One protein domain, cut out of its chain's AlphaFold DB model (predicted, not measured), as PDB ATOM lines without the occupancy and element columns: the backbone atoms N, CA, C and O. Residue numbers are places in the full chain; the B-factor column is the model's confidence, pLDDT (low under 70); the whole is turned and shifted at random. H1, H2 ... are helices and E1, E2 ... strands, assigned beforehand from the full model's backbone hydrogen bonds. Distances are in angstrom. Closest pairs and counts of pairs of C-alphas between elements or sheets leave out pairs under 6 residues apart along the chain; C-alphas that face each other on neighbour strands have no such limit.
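This is residues 9 to 127 of the 179 residues of an uncharacterized protein of Reticulomyxa filosa (UniProt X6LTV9). With little regular structure, the model is a loose set of three separate two-stranded antiparallel ribbons, the long E5-E6, the short E1-E4 and the small hairpin E2-E3, with three short helices and two long stretches without a named element, residues 16 to 46 and 101 to 120; residues 27 to 36 stick out. The class is mixed: 119 residues are printed, 42 of them in named elements, in the order H1 E1 H2 E2 E3 E4 E5 H3 E6. The whole is only just loose, close to compact, with radius of gyration of the C-alphas 16.6 A and spans 43 by 40 by 29 A.

E5, residues 86 to 92, spans 17.2 A; E6, 121 to 126, spans 16.2 A and ends at C-alpha (-20.752, 53.615, 40.506). The short strands are E1, 47 to 49, E4, 80 to 82, E2, 67 to 69, and E3, 72 to 74. H1, 9 to 15, begins at C-alpha (2.162, 48.920, 48.430); H2 is 56 to 61, H3 97 to 100.

E5 and E6 are antiparallel at 157 degrees, with N 87 and O 125 2.8 A apart, within hydrogen-bond range. So are E1 and E4 at 145 degrees, N 48 to O 81 3.0 A, and hairpin E2 and E3 at 174 degrees, N 69 to O 72 3.0 A. H1, H2 and H3 touch no helix. Every O i to N i+4 pair in H1 and H2 is within range; H3 is too short for one.

The farthest C-alphas, of Lys 38 and Glu 111, are 45.6 A apart. The printed part has no cut; links H1 to E1 and H3 to E6 are long. Residues 9 to 45 are among 48 with pLDDT under 70.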
ATOM      1  N   VAL A   9       2.780  49.495  49.638       42.81
ATOM      2  CA  VAL A   9       2.162  48.920  48.430       42.81
ATOM      3  C   VAL A   9       2.194  47.398  48.523       42.81
ATOM      4  O   VAL A   9       1.166  46.757  48.312       42.81
ATOM      5  N   ASP A  10       3.330  46.839  48.956       43.66
ATOM      6  CA  ASP A  10       3.448  45.416  49.277       43.66
ATOM      7  C   ASP A  10       2.378  45.014  50.301       43.66
ATOM      8  O   ASP A  10       1.614  44.085  50.063       43.66
ATOM      9  N   GLN A  11       2.241  45.752  51.410       43.38
ATOM     10  CA  GLN A  11       1.252  45.445  52.441       43.38
ATOM     11  C   GLN A  11      -0.193  45.503  51.916       43.38
ATOM     12  O   GLN A  11      -0.963  44.600  52.224       43.38
ATOM     13  N   MET A  12      -0.564  46.465  51.062       42.94
ATOM     14  CA  MET A  12      -1.906  46.484  50.457       42.94
ATOM     15  C   MET A  12      -2.141  45.364  49.432       42.94
ATOM     16  O   MET A  12      -3.273  44.905  49.311       42.94
ATOM     17  N   LEU A  13      -1.117  44.882  48.722       44.53
ATOM     18  CA  LEU A  13      -1.239  43.717  47.831       44.53
ATOM     19  C   LEU A  13      -1.327  42.400  48.622       44.53
ATOM     20  O   LEU A  13      -2.115  41.519  48.277       44.53
ATOM     21  N   LEU A  14      -0.570  42.290  49.717       45.16
ATOM     22  CA  LEU A  14      -0.538  41.132  50.614       45.16
ATOM     23  C   LEU A  14      -1.820  41.025  51.465       45.16
ATOM     24  O   LEU A  14      -2.388  39.940  51.589       45.16
ATOM     25  N   GLU A  15      -2.325  42.139  52.005       49.25
ATOM     26  CA  GLU A  15      -3.597  42.213  52.750       49.25
ATOM     27  C   GLU A  15      -4.821  42.265  51.814       49.25
ATOM     28  O   GLU A  15      -5.889  41.750  52.149       49.25
ATOM     29  N   GLY A  16      -4.646  42.807  50.601       46.53
ATOM     30  CA  GLY A  16      -5.580  42.730  49.471       46.53
ATOM     31  C   GLY A  16      -5.649  41.344  48.811       46.53
ATOM     32  O   GLY A  16      -6.495  41.112  47.945       46.53
ATOM     33  N   LYS A  17      -4.799  40.413  49.270       45.72
ATOM     34  CA  LYS A  17      -4.798  38.952  49.096       45.72
ATOM     35  C   LYS A  17      -4.484  38.330  47.711       45.72
ATOM     36  O   LYS A  17      -3.850  37.293  47.739       45.72
ATOM     37  N   LEU A  18      -4.944  38.853  46.563       45.56
ATOM     38  CA  LEU A  18      -4.768  38.363  45.153       45.56
ATOM     39  C   LEU A  18      -4.857  36.834  44.826       45.56
ATOM     40  O   LEU A  18      -3.950  36.086  45.141       45.56
ATOM     41  N   SER A  19      -5.908  36.347  44.123       41.88
ATOM     42  CA  SER A  19      -6.141  34.897  43.797       41.88
ATOM     43  C   SER A  19      -5.052  34.170  42.984       41.88
ATOM     44  O   SER A  19      -4.925  34.394  41.783       41.88
ATOM     45  N   LYS A  20      -4.386  33.178  43.602       45.75
ATOM     46  CA  LYS A  20      -3.443  32.228  42.971       45.75
ATOM     47  C   LYS A  20      -3.957  31.489  41.736       45.75
ATOM     48  O   LYS A  20      -3.151  31.156  40.864       45.75
ATOM     49  N   ASP A  21      -5.258  31.221  41.672       44.47
ATOM     50  CA  ASP A  21      -5.892  30.490  40.568       44.47
ATOM     51  C   ASP A  21      -6.335  31.412  39.425       44.47
ATOM     52  O   ASP A  21      -6.777  30.933  38.382       44.47
ATOM     53  N   TYR A  22      -6.200  32.738  39.579       47.44
ATOM     54  CA  TYR A  22      -6.389  33.643  38.454       47.44
ATOM     55  C   TYR A  22      -5.274  33.402  37.432       47.44
ATOM     56  O   TYR A  22      -4.092  33.674  37.658       47.44
ATOM     57  N   ARG A  23      -5.664  32.839  36.292       51.31
ATOM     58  CA  ARG A  23      -4.925  32.930  35.042       51.31
ATOM     59  C   ARG A  23      -5.751  33.820  34.139       51.31
ATOM     60  O   ARG A  23      -6.896  33.490  33.830       51.31
ATOM     61  N   ASP A  24      -5.161  34.938  33.745       48.97
ATOM     62  CA  ASP A  24      -5.643  35.707  32.611       48.97
ATOM     63  C   ASP A  24      -5.751  34.765  31.402       48.97
ATOM     64  O   ASP A  24      -4.840  33.976  31.120       48.97
ATOM     65  N   LYS A  25      -6.890  34.813  30.706       53.62
ATOM     66  CA  LYS A  25      -7.203  33.870  29.623       53.62
ATOM     67  C   LYS A  25      -6.242  33.987  28.438       53.62
ATOM     68  O   LYS A  25      -6.141  33.039  27.663       53.62
ATOM     69  N   ARG A  26      -5.539  35.118  28.309       43.81
ATOM     70  CA  ARG A  26      -4.524  35.381  27.279       43.81
ATOM     71  C   ARG A  26      -3.253  34.546  27.481       43.81
ATOM     72  O   ARG A  26      -2.560  34.266  26.507       43.81
ATOM     73  N   TRP A  27      -2.968  34.088  28.708       47.88
ATOM     74  CA  TRP A  27      -1.724  33.379  29.050       47.88
ATOM     75  C   TRP A  27      -1.956  32.071  29.836       47.88
ATOM     76  O   TRP A  27      -1.497  31.930  30.974       47.88
ATOM     77  N   PRO A  28      -2.613  31.057  29.237       47.75
ATOM     78  CA  PRO A  28      -2.979  29.816  29.931       47.75
ATOM     79  C   PRO A  28      -1.785  28.940  30.362       47.75
ATOM     80  O   PRO A  28      -1.947  28.081  31.225       47.75
ATOM     81  N   ASN A  29      -0.596  29.146  29.779       52.31
ATOM     82  CA  ASN A  29       0.539  28.213  29.858       52.31
ATOM     83  C   ASN A  29       1.759  28.739  30.648       52.31
ATOM     84  O   ASN A  29       2.843  28.166  30.544       52.31
ATOM     85  N   VAL A  30       1.629  29.823  31.422       53.25
ATOM     86  CA  VAL A  30       2.754  30.369  32.209       53.25
ATOM     87  C   VAL A  30       3.031  29.490  33.433       53.25
ATOM     88  O   VAL A  30       2.214  29.389  34.352       53.25
ATOM     89  N   ALA A  31       4.206  28.858  33.454       51.31
ATOM     90  CA  ALA A  31       4.670  28.031  34.563       51.31
ATOM     91  C   ALA A  31       5.357  28.885  35.645       51.31
ATOM     92  O   ALA A  31       6.413  29.466  35.408       51.31
ATOM     93  N   LEU A  32       4.770  28.931  36.845       52.69
ATOM     94  CA  LEU A  32       5.353  29.600  38.015       52.69
ATOM     95  C   LEU A  32       6.495  28.772  38.621       52.69
ATOM     96  O   LEU A  32       6.421  27.541  38.674       52.69
ATOM     97  N   SER A  33       7.526  29.437  39.143       52.12
ATOM     98  CA  SER A  33       8.668  28.769  39.768       52.12
ATOM     99  C   SER A  33       8.333  28.198  41.153       52.12
ATOM    100  O   SER A  33       7.467  28.684  41.885       52.12
ATOM    101  N   ALA A  34       9.097  27.190  41.587       54.44
ATOM    102  CA  ALA A  34       8.920  26.543  42.892       54.44
ATOM    103  C   ALA A  34       9.175  27.464  44.114       54.44
ATOM    104  O   ALA A  34       8.888  27.076  45.249       54.44
ATOM    105  N   LYS A  35       9.717  28.678  43.919       50.75
ATOM    106  CA  LYS A  35       9.799  29.707  44.973       50.75
ATOM    107  C   LYS A  35       8.492  30.493  45.108       50.75
ATOM    108  O   LYS A  35       8.067  30.742  46.231       50.75
ATOM    109  N   GLU A  36       7.842  30.822  43.995       53.12
ATOM    110  CA  GLU A  36       6.581  31.585  43.948       53.12
ATOM    111  C   GLU A  36       5.378  30.750  44.417       53.12
ATOM    112  O   GLU A  36       4.376  31.279  44.887       53.12
ATOM    113  N   GLN A  37       5.496  29.420  44.385       51.50
ATOM    114  CA  GLN A  37       4.477  28.510  44.910       51.50
ATOM    115  C   GLN A  37       4.280  28.586  46.441       51.50
ATOM    116  O   GLN A  37       3.258  28.106  46.929       51.50
ATOM    117  N   LYS A  38       5.206  29.171  47.220       47.91
ATOM    118  CA  LYS A  38       5.280  28.968  48.686       47.91
ATOM    119  C   LYS A  38       4.314  29.763  49.579       47.91
ATOM    120  O   LYS A  38       4.226  29.432  50.758       47.91
ATOM    121  N   SER A  39       3.588  30.755  49.071       47.81
ATOM    122  CA  SER A  39       2.621  31.538  49.864       47.81
ATOM    123  C   SER A  39       1.304  31.706  49.110       47.81
ATOM    124  O   SER A  39       1.293  32.207  47.991       47.81
ATOM    125  N   ASP A  40       0.195  31.239  49.691       48.47
ATOM    126  CA  ASP A  40      -1.146  31.295  49.090       48.47
ATOM    127  C   ASP A  40      -1.751  32.699  49.156       48.47
ATOM    128  O   ASP A  40      -2.626  32.997  49.969       48.47
ATOM    129  N   TYR A  41      -1.305  33.562  48.249       49.56
ATOM    130  CA  TYR A  41      -2.059  34.752  47.880       49.56
ATOM    131  C   TYR A  41      -3.415  34.286  47.316       49.56
ATOM    132  O   TYR A  41      -3.463  33.564  46.316       49.56
ATOM    133  N   SER A  42      -4.529  34.595  48.002       48.16
ATOM    134  CA  SER A  42      -5.857  34.452  47.396       48.16
ATOM    135  C   SER A  42      -6.955  35.403  47.881       48.16
ATOM    136  O   SER A  42      -7.350  35.364  49.046       48.16
ATOM    137  N   HIS A  43      -7.497  36.252  46.986       53.44
ATOM    138  CA  HIS A  43      -8.543  37.220  47.351       53.44
ATOM    139  C   HIS A  43      -9.980  36.820  47.045       53.44
ATOM    140  O   HIS A  43     -10.321  36.326  45.973       53.44
ATOM    141  N   GLU A  44     -10.836  37.232  47.976       57.31
ATOM    142  CA  GLU A  44     -12.291  37.316  47.853       57.31
ATOM    143  C   GLU A  44     -12.752  38.585  47.103       57.31
ATOM    144  O   GLU A  44     -13.948  38.756  46.863       57.31
ATOM    145  N   TYR A  45     -11.835  39.495  46.742       61.94
ATOM    146  CA  TYR A  45     -12.185  40.697  45.990       61.94
ATOM    147  C   TYR A  45     -12.624  40.345  44.570       61.94
ATOM    148  O   TYR A  45     -11.931  39.680  43.800       61.94
ATOM    149  N   LEU A  46     -13.807  40.840  44.232       70.06
ATOM    150  CA  LEU A  46     -14.467  40.630  42.956       70.06
ATOM    151  C   LEU A  46     -14.000  41.689  41.950       70.06
ATOM    152  O   LEU A  46     -14.740  42.620  41.629       70.06
ATOM    153  N   PHE A  47     -12.756  41.554  41.486       83.06
ATOM    154  CA  PHE A  47     -12.187  42.368  40.411       83.06
ATOM    155  C   PHE A  47     -12.451  41.770  39.021       83.06
ATOM    156  O   PHE A  47     -12.699  40.570  38.885       83.06
ATOM    157  N   ARG A  48     -12.384  42.614  37.988       84.12
ATOM    158  CA  ARG A  48     -12.257  42.234  36.570       84.12
ATOM    159  C   ARG A  48     -11.324  43.212  35.866       84.12
ATOM    160  O   ARG A  48     -11.309  44.379  36.251       84.12
ATOM    161  N   ASP A  49     -10.607  42.752  34.843       87.94
ATOM    162  CA  ASP A  49      -9.964  43.639  33.869       87.94
ATOM    163  C   ASP A  49     -11.059  44.294  33.006       87.94
ATOM    164  O   ASP A  49     -12.019  43.643  32.571       87.94
ATOM    165  N   SER A  50     -10.943  45.600  32.792       89.81
ATOM    166  CA  SER A  50     -11.824  46.371  31.920       89.81
ATOM    167  C   SER A  50     -11.679  45.994  30.444       89.81
ATOM    168  O   SER A  50     -12.669  46.009  29.713       89.81
ATOM    169  N   TYR A  51     -10.484  45.594  30.008       83.50
ATOM    170  CA  TYR A  51     -10.207  45.230  28.618       83.50
ATOM    171  C   TYR A  51     -10.588  43.773  28.281       83.50
ATOM    172  O   TYR A  51     -10.878  43.473  27.124       83.50
ATOM    173  N   GLU A  52     -10.725  42.886  29.280       79.50
ATOM    174  CA  GLU A  52     -11.267  41.518  29.108       79.50
ATOM    175  C   GLU A  52     -12.774  41.481  28.759       79.50
ATOM    176  O   GLU A  52     -13.301  40.407  28.451       79.50
ATOM    177  N   GLN A  53     -13.499  42.607  28.836       69.62
ATOM    178  CA  GLN A  53     -14.955  42.652  28.592       69.62
ATOM    179  C   GLN A  53     -15.364  43.036  27.175       69.62
ATOM    180  O   GLN A  53     -16.554  43.008  26.856       69.62
ATOM    181  N   LEU A  54     -14.400  43.365  26.319       67.81
ATOM    182  CA  LEU A  54     -14.669  43.519  24.897       67.81
ATOM    183  C   LEU A  54     -15.102  42.165  24.293       67.81
ATOM    184  O   LEU A  54     -14.635  41.119  24.748       67.81
ATOM    185  N   PRO A  55     -15.975  42.149  23.271       70.88
ATOM    186  CA  PRO A  55     -16.209  40.972  22.436       70.88
ATOM    187  C   PRO A  55     -14.896  40.307  21.980       70.88
ATOM    188  O   PRO A  55     -13.916  40.994  21.695       70.88
ATOM    189  N   LEU A  56     -14.851  38.970  21.952       69.81
ATOM    190  CA  LEU A  56     -13.613  38.205  21.717       69.81
ATOM    191  C   LEU A  56     -12.993  38.497  20.340       69.81
ATOM    192  O   LEU A  56     -11.778  38.565  20.206       69.81
ATOM    193  N   ASP A  57     -13.835  38.706  19.337       67.88
ATOM    194  CA  ASP A  57     -13.482  39.192  18.007       67.88
ATOM    195  C   ASP A  57     -12.749  40.542  18.061       67.88
ATOM    196  O   ASP A  57     -11.687  40.681  17.457       67.88
ATOM    197  N   LEU A  58     -13.233  41.498  18.861       63.94
ATOM    198  CA  LEU A  58     -12.554  42.782  19.066       63.94
ATOM    199  C   LEU A  58     -11.250  42.640  19.869       63.94
ATOM    200  O   LEU A  58     -10.294  43.343  19.564       63.94
ATOM    201  N   GLN A  59     -11.164  41.714  20.832       67.81
ATOM    202  CA  GLN A  59      -9.905  41.429  21.547       67.81
ATOM    203  C   GLN A  59      -8.822  40.826  20.637       67.81
ATOM    204  O   GLN A  59      -7.635  41.055  20.862       67.81
ATOM    205  N   LEU A  60      -9.223  40.036  19.635       67.12
ATOM    206  CA  LEU A  60      -8.316  39.394  18.679       67.12
ATOM    207  C   LEU A  60      -7.899  40.332  17.539       67.12
ATOM    208  O   LEU A  60      -6.767  40.241  17.071       67.12
ATOM    209  N   LEU A  61      -8.794  41.224  17.102       62.22
ATOM    210  CA  LEU A  61      -8.500  42.256  16.101       62.22
ATOM    211  C   LEU A  61      -7.658  43.399  16.681       62.22
ATOM    212  O   LEU A  61      -6.772  43.915  16.005       62.22
ATOM    213  N   TYR A  62      -7.919  43.774  17.935       64.25
ATOM    214  CA  TYR A  62      -7.296  44.909  18.607       64.25
ATOM    215  C   TYR A  62      -6.653  44.452  19.924       64.25
ATOM    216  O   TYR A  62      -7.239  44.630  20.998       64.25
ATOM    217  N   PRO A  63      -5.448  43.847  19.877       66.94
ATOM    218  CA  PRO A  63      -4.700  43.562  21.092       66.94
ATOM    219  C   PRO A  63      -4.458  44.880  21.835       66.94
ATOM    220  O   PRO A  63      -3.915  45.829  21.271       66.94
ATOM    221  N   ASN A  64      -4.879  44.939  23.102       79.38
ATOM    222  CA  ASN A  64      -4.792  46.136  23.948       79.38
ATOM    223  C   ASN A  64      -3.350  46.376  24.412       79.38
ATOM    224  O   ASN A  64      -3.028  46.232  25.587       79.38
ATOM    225  N   ILE A  65      -2.477  46.675  23.455       85.94
ATOM    226  CA  ILE A  65      -1.057  46.961  23.641       85.94
ATOM    227  C   ILE A  65      -0.931  48.188  24.523       85.94
ATOM    228  O   ILE A  65      -1.508  49.230  24.219       85.94
ATOM    229  N   THR A  66      -0.168  48.067  25.600       89.88
ATOM    230  CA  THR A  66       0.082  49.174  26.528       89.88
ATOM    231  C   THR A  66       1.537  49.608  26.524       89.88
ATOM    232  O   THR A  66       1.845  50.652  27.076       89.88
ATOM    233  N   PHE A  67       2.421  48.849  25.874       89.50
ATOM    234  CA  PHE A  67       3.850  49.124  25.802       89.50
ATOM    235  C   PHE A  67       4.401  48.791  24.416       89.50
ATOM    236  O   PHE A  67       4.122  47.709  23.884       89.50
ATOM    237  N   ALA A  68       5.226  49.680  23.868       88.00
ATOM    238  CA  ALA A  68       6.065  49.390  22.714       88.00
ATOM    239  C   ALA A  68       7.399  50.145  22.802       88.00
ATOM    240  O   ALA A  68       7.407  51.362  22.917       88.00
ATOM    241  N   ALA A  69       8.522  49.434  22.720       85.94
ATOM    242  CA  ALA A  69       9.867  50.016  22.683       85.94
ATOM    243  C   ALA A  69      10.840  49.049  22.000       85.94
ATOM    244  O   ALA A  69      10.667  47.833  22.092       85.94
ATOM    245  N   ASP A  70      11.861  49.575  21.317       79.56
ATOM    246  CA  ASP A  70      12.921  48.793  20.651       79.56
ATOM    247  C   ASP A  70      12.405  47.655  19.733       79.56
ATOM    248  O   ASP A  70      13.023  46.600  19.591       79.56
ATOM    249  N   GLY A  71      11.235  47.855  19.109       75.44
ATOM    250  CA  GLY A  71      10.551  46.854  18.274       75.44
ATOM    251  C   GLY A  71       9.847  45.728  19.049       75.44
ATOM    252  O   GLY A  71       9.202  44.874  18.439       75.44
ATOM    253  N   GLY A  72       9.937  45.718  20.380       82.19
ATOM    254  CA  GLY A  72       9.127  44.888  21.266       82.19
ATOM    255  C   GLY A  72       7.767  45.529  21.541       82.19
ATOM    256  O   GLY A  72       7.665  46.741  21.709       82.19
ATOM    257  N   VAL A  73       6.718  44.710  21.609       85.06
ATOM    258  CA  VAL A  73       5.324  45.141  21.801       85.06
ATOM    259  C   VAL A  73       4.671  44.241  22.852       85.06
ATOM    260  O   VAL A  73       4.809  43.019  22.776       85.06
ATOM    261  N   SER A  74       3.988  44.816  23.848       85.81
ATOM    262  CA  SER A  74       3.445  44.056  24.983       85.81
ATOM    263  C   SER A  74       2.196  44.678  25.628       85.81
ATOM    264  O   SER A  74       1.815  45.820  25.366       85.81
ATOM    265  N   ILE A  75       1.561  43.891  26.500       86.50
ATOM    266  CA  ILE A  75       0.460  44.279  27.386       86.50
ATOM    267  C   ILE A  75       0.984  44.118  28.815       86.50
ATOM    268  O   ILE A  75       1.133  42.993  29.293       86.50
ATOM    269  N   VAL A  76       1.319  45.231  29.468       89.19
ATOM    270  CA  VAL A  76       1.940  45.251  30.810       89.19
ATOM    271  C   VAL A  76       1.203  46.147  31.806       89.19
ATOM    272  O   VAL A  76       1.434  46.036  33.009       89.19
ATOM    273  N   ASP A  77       0.278  46.976  31.325       89.56
ATOM    274  CA  ASP A  77      -0.552  47.869  32.126       89.56
ATOM    275  C   ASP A  77      -2.013  47.410  32.075       89.56
ATOM    276  O   ASP A  77      -2.512  46.956  31.045       89.56
ATOM    277  N   PHE A  78      -2.719  47.512  33.200       89.25
ATOM    278  CA  PHE A  78      -4.039  46.904  33.363       89.25
ATOM    279  C   PHE A  78      -4.963  47.805  34.184       89.25
ATOM    280  O   PHE A  78      -4.537  48.418  35.164       89.25
ATOM    281  N   LEU A  79      -6.251  47.838  33.831       90.75
ATOM    282  CA  LEU A  79      -7.282  48.535  34.604       90.75
ATOM    283  C   LEU A  79      -8.231  47.521  35.246       90.75
ATOM    284  O   LEU A  79      -9.155  47.028  34.603       90.75
ATOM    285  N   TYR A  80      -8.020  47.249  36.534       90.25
ATOM    286  CA  TYR A  80      -8.891  46.385  37.331       90.25
ATOM    287  C   TYR A  80      -9.936  47.189  38.110       90.25
ATOM    288  O   TYR A  80      -9.621  48.215  38.714       90.25
ATOM    289  N   TYR A  81     -11.178  46.697  38.158       87.62
ATOM    290  CA  TYR A  81     -12.279  47.359  38.869       87.62
ATOM    291  C   TYR A  81     -13.173  46.372  39.638       87.62
ATOM    292  O   TYR A  81     -13.319  45.211  39.253       87.62
ATOM    293  N   THR A  82     -13.788  46.822  40.740       85.81
ATOM    294  CA  THR A  82     -14.636  45.984  41.609       85.81
ATOM    295  C   THR A  82     -16.065  45.859  41.071       85.81
ATOM    296  O   THR A  82     -16.905  46.738  41.272       85.81
ATOM    297  N   TYR A  83     -16.402  44.742  40.425       80.88
ATOM    298  CA  TYR A  83     -17.682  44.604  39.704       80.88
ATOM    299  C   TYR A  83     -18.936  44.487  40.602       80.88
ATOM    300  O   TYR A  83     -20.048  44.311  40.106       80.88
ATOM    301  N   ASN A  84     -18.785  44.574  41.928       80.44
ATOM    302  CA  ASN A  84     -19.886  44.553  42.898       80.44
ATOM    303  C   ASN A  84     -20.596  45.913  43.061       80.44
ATOM    304  O   ASN A  84     -21.764  45.942  43.446       80.44
ATOM    305  N   ASN A  85     -19.895  47.021  42.808       84.25
ATOM    306  CA  ASN A  85     -20.390  48.396  42.956       84.25
ATOM    307  C   ASN A  85     -19.946  49.330  41.819       84.25
ATOM    308  O   ASN A  85     -20.290  50.508  41.819       84.25
ATOM    309  N   CYS A  86     -19.176  48.819  40.867       88.25
ATOM    310  CA  CYS A  86     -18.628  49.562  39.752       88.25
ATOM    311  C   CYS A  86     -19.008  48.822  38.463       88.25
ATOM    312  O   CYS A  86     -18.833  47.609  38.363       88.25
ATOM    313  N   GLN A  87     -19.583  49.534  37.498       88.94
ATOM    314  CA  GLN A  87     -19.911  49.035  36.166       88.94
ATOM    315  C   GLN A  87     -19.019  49.739  35.152       88.94
ATOM    316  O   GLN A  87     -18.976  50.966  35.110       88.94
ATOM    317  N   LEU A  88     -18.343  48.961  34.311       90.44
ATOM    318  CA  LEU A  88     -17.659  49.478  33.135       90.44
ATOM    319  C   LEU A  88     -18.695  50.001  32.128       90.44
ATOM    320  O   LEU A  88     -19.654  49.298  31.806       90.44
ATOM    321  N   ILE A  89     -18.496  51.230  31.657       91.69
ATOM    322  CA  ILE A  89     -19.323  51.882  30.633       91.69
ATOM    323  C   ILE A  89     -18.608  51.865  29.282       91.69
ATOM    324  O   ILE A  89     -19.227  51.552  28.270       91.69
ATOM    325  N   ALA A  90     -17.310  52.178  29.268       88.31
ATOM    326  CA  ALA A  90     -16.480  52.175  28.068       88.31
ATOM    327  C   ALA A  90     -14.996  52.000  28.421       88.31
ATOM    328  O   ALA A  90     -14.571  52.375  29.515       88.31
ATOM    329  N   VAL A  91     -14.212  51.504  27.466       88.06
ATOM    330  CA  VAL A  91     -12.744  51.595  27.448       88.06
ATOM    331  C   VAL A  91     -12.303  52.382  26.219       88.06
ATOM    332  O   VAL A  91     -12.991  52.374  25.200       88.06
ATOM    333  N   GLN A  92     -11.165  53.061  26.316       84.56
ATOM    334  CA  GLN A  92     -10.495  53.666  25.171       84.56
ATOM    335  C   GLN A  92      -9.469  52.681  24.601       84.56
ATOM    336  O   GLN A  92      -8.675  52.113  25.356       84.56
ATOM    337  N   ASN A  93      -9.467  52.510  23.277       82.75
ATOM    338  CA  ASN A  93      -8.403  51.793  22.574       82.75
ATOM    339  C   ASN A  93      -7.071  52.524  22.784       82.75
ATOM    340  O   ASN A  93      -6.991  53.740  22.612       82.75
ATOM    341  N   THR A  94      -6.036  51.771  23.136       83.12
ATOM    342  CA  THR A  94      -4.701  52.300  23.454       83.12
ATOM    343  C   THR A  94      -3.956  52.810  22.220       83.12
ATOM    344  O   THR A  94      -3.177  53.758  22.310       83.12
ATOM    345  N   LEU A  95      -4.232  52.207  21.059       78.69
ATOM    346  CA  LEU A  95      -3.699  52.590  19.757       78.69
ATOM    347  C   LEU A  95      -4.759  53.271  18.878       78.69
ATOM    348  O   LEU A  95      -5.895  52.787  18.811       78.69
ATOM    349  N   PRO A  96      -4.387  54.333  18.134       72.75
ATOM    350  CA  PRO A  96      -5.176  54.823  17.011       72.75
ATOM    351  C   PRO A  96      -5.376  53.734  15.950       72.75
ATOM    352  O   PRO A  96      -4.466  52.953  15.675       72.75
ATOM    353  N   GLU A  97      -6.540  53.732  15.298       74.62
ATOM    354  CA  GLU A  97      -6.939  52.698  14.329       74.62
ATOM    355  C   GLU A  97      -5.919  52.507  13.191       74.62
ATOM    356  O   GLU A  97      -5.575  51.386  12.829       74.62
ATOM    357  N   PHE A  98      -5.331  53.598  12.690       73.00
ATOM    358  CA  PHE A  98      -4.323  53.535  11.626       73.00
ATOM    359  C   PHE A  98      -3.017  52.827  12.040       73.00
ATOM    360  O   PHE A  98      -2.339  52.268  11.183       73.00
ATOM    361  N   MET A  99      -2.663  52.809  13.332       73.38
ATOM    362  CA  MET A  99      -1.426  52.173  13.816       73.38
ATOM    363  C   MET A  99      -1.561  50.662  14.013       73.38
ATOM    364  O   MET A  99      -0.554  49.960  14.066       73.38
ATOM    365  N   GLN A 100      -2.788  50.142  14.086       70.06
ATOM    366  CA  GLN A 100      -3.054  48.714  14.296       70.06
ATOM    367  C   GLN A 100      -2.552  47.862  13.119       70.06
ATOM    368  O   GLN A 100      -2.126  46.726  13.308       70.06
ATOM    369  N   TYR A 101      -2.534  48.436  11.914       71.06
ATOM    370  CA  TYR A 101      -2.021  47.801  10.698       71.06
ATOM    371  C   TYR A 101      -0.496  47.945  10.541       71.06
ATOM    372  O   TYR A 101       0.131  47.110   9.891       71.06
ATOM    373  N   ASN A 102       0.107  48.946  11.194       73.38
ATOM    374  CA  ASN A 102       1.523  49.315  11.079       73.38
ATOM    375  C   ASN A 102       2.278  49.173  12.418       73.38
ATOM    376  O   ASN A 102       3.145  49.980  12.742       73.38
ATOM    377  N   MET A 103       2.002  48.133  13.216       72.44
ATOM    378  CA  MET A 103       2.640  47.982  14.543       72.44
ATOM    379  C   MET A 103       4.176  47.863  14.501       72.44
ATOM    380  O   MET A 103       4.834  48.102  15.505       72.44
ATOM    381  N   GLN A 104       4.758  47.511  13.350       66.06
ATOM    382  CA  GLN A 104       6.215  47.489  13.138       66.06
ATOM    383  C   GLN A 104       6.834  48.900  13.114       66.06
ATOM    384  O   GLN A 104       8.031  49.049  13.343       66.06
ATOM    385  N   GLU A 105       6.023  49.930  12.860       70.94
ATOM    386  CA  GLU A 105       6.405  51.348  12.871       70.94
ATOM    387  C   GLU A 105       6.154  52.001  14.245       70.94
ATOM    388  O   GLU A 105       6.465  53.176  14.442       70.94
ATOM    389  N   LEU A 106       5.607  51.250  15.212       76.19
ATOM    390  CA  LEU A 106       5.301  51.710  16.567       76.19
ATOM    391  C   LEU A 106       6.575  51.781  17.429       76.19
ATOM    392  O   LEU A 106       6.759  51.046  18.397       76.19
ATOM    393  N   LEU A 107       7.471  52.686  17.049       77.88
ATOM    394  CA  LEU A 107       8.664  53.039  17.806       77.88
ATOM    395  C   LEU A 107       8.296  54.148  18.791       77.88
ATOM    396  O   LEU A 107       8.130  55.300  18.390       77.88
ATOM    397  N   LEU A 108       8.137  53.797  20.065       84.69
ATOM    398  CA  LEU A 108       7.937  54.752  21.153       84.69
ATOM    399  C   LEU A 108       9.174  54.734  22.083       84.69
ATOM    400  O   LEU A 108       9.828  53.695  22.195       84.69
ATOM    401  N   PRO A 109       9.502  55.852  22.757       88.94
ATOM    402  CA  PRO A 109       8.918  57.182  22.579       88.94
ATOM    403  C   PRO A 109       9.297  57.823  21.227       88.94
ATOM    404  O   PRO A 109      10.334  57.516  20.644       88.94
ATOM    405  N   ASN A 110       8.466  58.744  20.735       85.44
ATOM    406  CA  ASN A 110       8.720  59.554  19.538       85.44
ATOM    407  C   ASN A 110       8.084  60.958  19.653       85.44
ATOM    408  O   ASN A 110       7.559  61.326  20.701       85.44
ATOM    409  N   GLU A 111       8.125  61.750  18.576       86.44
ATOM    410  CA  GLU A 111       7.633  63.141  18.547       86.44
ATOM    411  C   GLU A 111       6.158  63.314  18.964       86.44
ATOM    412  O   GLU A 111       5.797  64.356  19.506       86.44
ATOM    413  N   ASN A 112       5.312  62.299  18.749       82.38
ATOM    414  CA  ASN A 112       3.889  62.325  19.102       82.38
ATOM    415  C   ASN A 112       3.588  61.673  20.466       82.38
ATOM    416  O   ASN A 112       2.566  61.981  21.082       82.38
ATOM    417  N   TRP A 113       4.465  60.787  20.953       85.56
ATOM    418  CA  TRP A 113       4.290  60.042  22.204       85.56
ATOM    419  C   TRP A 113       5.581  60.039  23.019       85.56
ATOM    420  O   TRP A 113       6.523  59.312  22.725       85.56
ATOM    421  N   VAL A 114       5.600  60.813  24.103       88.94
ATOM    422  CA  VAL A 114       6.770  60.998  24.987       88.94
ATOM    423  C   VAL A 114       7.089  59.796  25.896       88.94
ATOM    424  O   VAL A 114       7.927  59.910  26.787       88.94
ATOM    425  N   SER A 115       6.393  58.674  25.716       91.75
ATOM    426  CA  SER A 115       6.390  57.501  26.593       91.75
ATOM    427  C   SER A 115       6.359  56.227  25.748       91.75
ATOM    428  O   SER A 115       5.639  56.174  24.754       91.75
ATOM    429  N   ASP A 116       7.124  55.220  26.165       90.62
ATOM    430  CA  ASP A 116       7.081  53.832  25.685       90.62
ATOM    431  C   ASP A 116       5.793  53.099  26.096       90.62
ATOM    432  O   ASP A 116       5.318  52.202  25.393       90.62
ATOM    433  N   HIS A 117       5.176  53.533  27.197       91.81
ATOM    434  CA  HIS A 117       3.824  53.142  27.576       91.81
ATOM    435  C   HIS A 117       2.753  53.997  26.876       91.81
ATOM    436  O   HIS A 117       2.826  55.231  26.865       91.81
ATOM    437  N   LEU A 118       1.719  53.336  26.358       89.12
ATOM    438  CA  LEU A 118       0.520  53.924  25.761       89.12
ATOM    439  C   LEU A 118      -0.557  54.203  26.822       89.12
ATOM    440  O   LEU A 118      -0.704  53.440  27.780       89.12
ATOM    441  N   PRO A 119      -1.371  55.261  26.654       89.12
ATOM    442  CA  PRO A 119      -2.414  55.597  27.614       89.12
ATOM    443  C   PRO A 119      -3.546  54.559  27.617       89.12
ATOM    444  O   PRO A 119      -4.204  54.325  26.603       89.12
ATOM    445  N   ILE A 120      -3.828  54.003  28.797       90.12
ATOM    446  CA  ILE A 120      -5.026  53.200  29.074       90.12
ATOM    447  C   ILE A 120      -6.085  54.063  29.767       90.12
ATOM    448  O   ILE A 120      -5.770  54.847  30.665       90.12
ATOM    449  N   ALA A 121      -7.352  53.921  29.380       90.75
ATOM    450  CA  ALA A 121      -8.447  54.676  29.986       90.75
ATOM    451  C   ALA A 121      -9.768  53.900  29.956       90.75
ATOM    452  O   ALA A 121     -10.105  53.228  28.981       90.75
ATOM    453  N   ALA A 122     -10.542  54.032  31.033       91.38
ATOM    454  CA  ALA A 122     -11.850  53.412  31.181       91.38
ATOM    455  C   ALA A 122     -12.814  54.340  31.927       91.38
ATOM    456  O   ALA A 122     -12.431  55.038  32.868       91.38
ATOM    457  N   VAL A 123     -14.080  54.324  31.513       94.25
ATOM    458  CA  VAL A 123     -15.176  55.070  32.137       94.25
ATOM    459  C   VAL A 123     -16.023  54.103  32.947       94.25
ATOM    460  O   VAL A 123     -16.482  53.079  32.432       94.25
ATOM    461  N   TYR A 124     -16.278  54.457  34.204       94.19
ATOM    462  CA  TYR A 124     -17.028  53.634  35.140       94.19
ATOM    463  C   TYR A 124     -18.233  54.372  35.719       94.19
ATOM    464  O   TYR A 124     -18.159  55.555  36.047       94.19
ATOM    465  N   GLN A 125     -19.321  53.638  35.936       93.81
ATOM    466  CA  GLN A 125     -20.464  54.072  36.728       93.81
ATOM    467  C   GLN A 125     -20.434  53.384  38.094       93.81
ATOM    468  O   GLN A 125     -20.372  52.158  38.184       93.81
ATOM    469  N   LEU A 126     -20.529  54.164  39.170       93.25
ATOM    470  CA  LEU A 126     -20.752  53.615  40.506       93.25
ATOM    471  C   LEU A 126     -22.234  53.252  40.667       93.25
ATOM    472  O   LEU A 126     -23.111  54.112  40.590       93.25
ATOM    473  N   ILE A 127     -22.508  51.972  40.903       87.94
ATOM    474  CA  ILE A 127     -23.840  51.453  41.212       87.94
ATOM    475  C   ILE A 127     -23.983  51.378  42.737       87.94
ATOM    476  O   ILE A 127     -23.096  50.838  43.405       87.94
TER     477      ILE A 127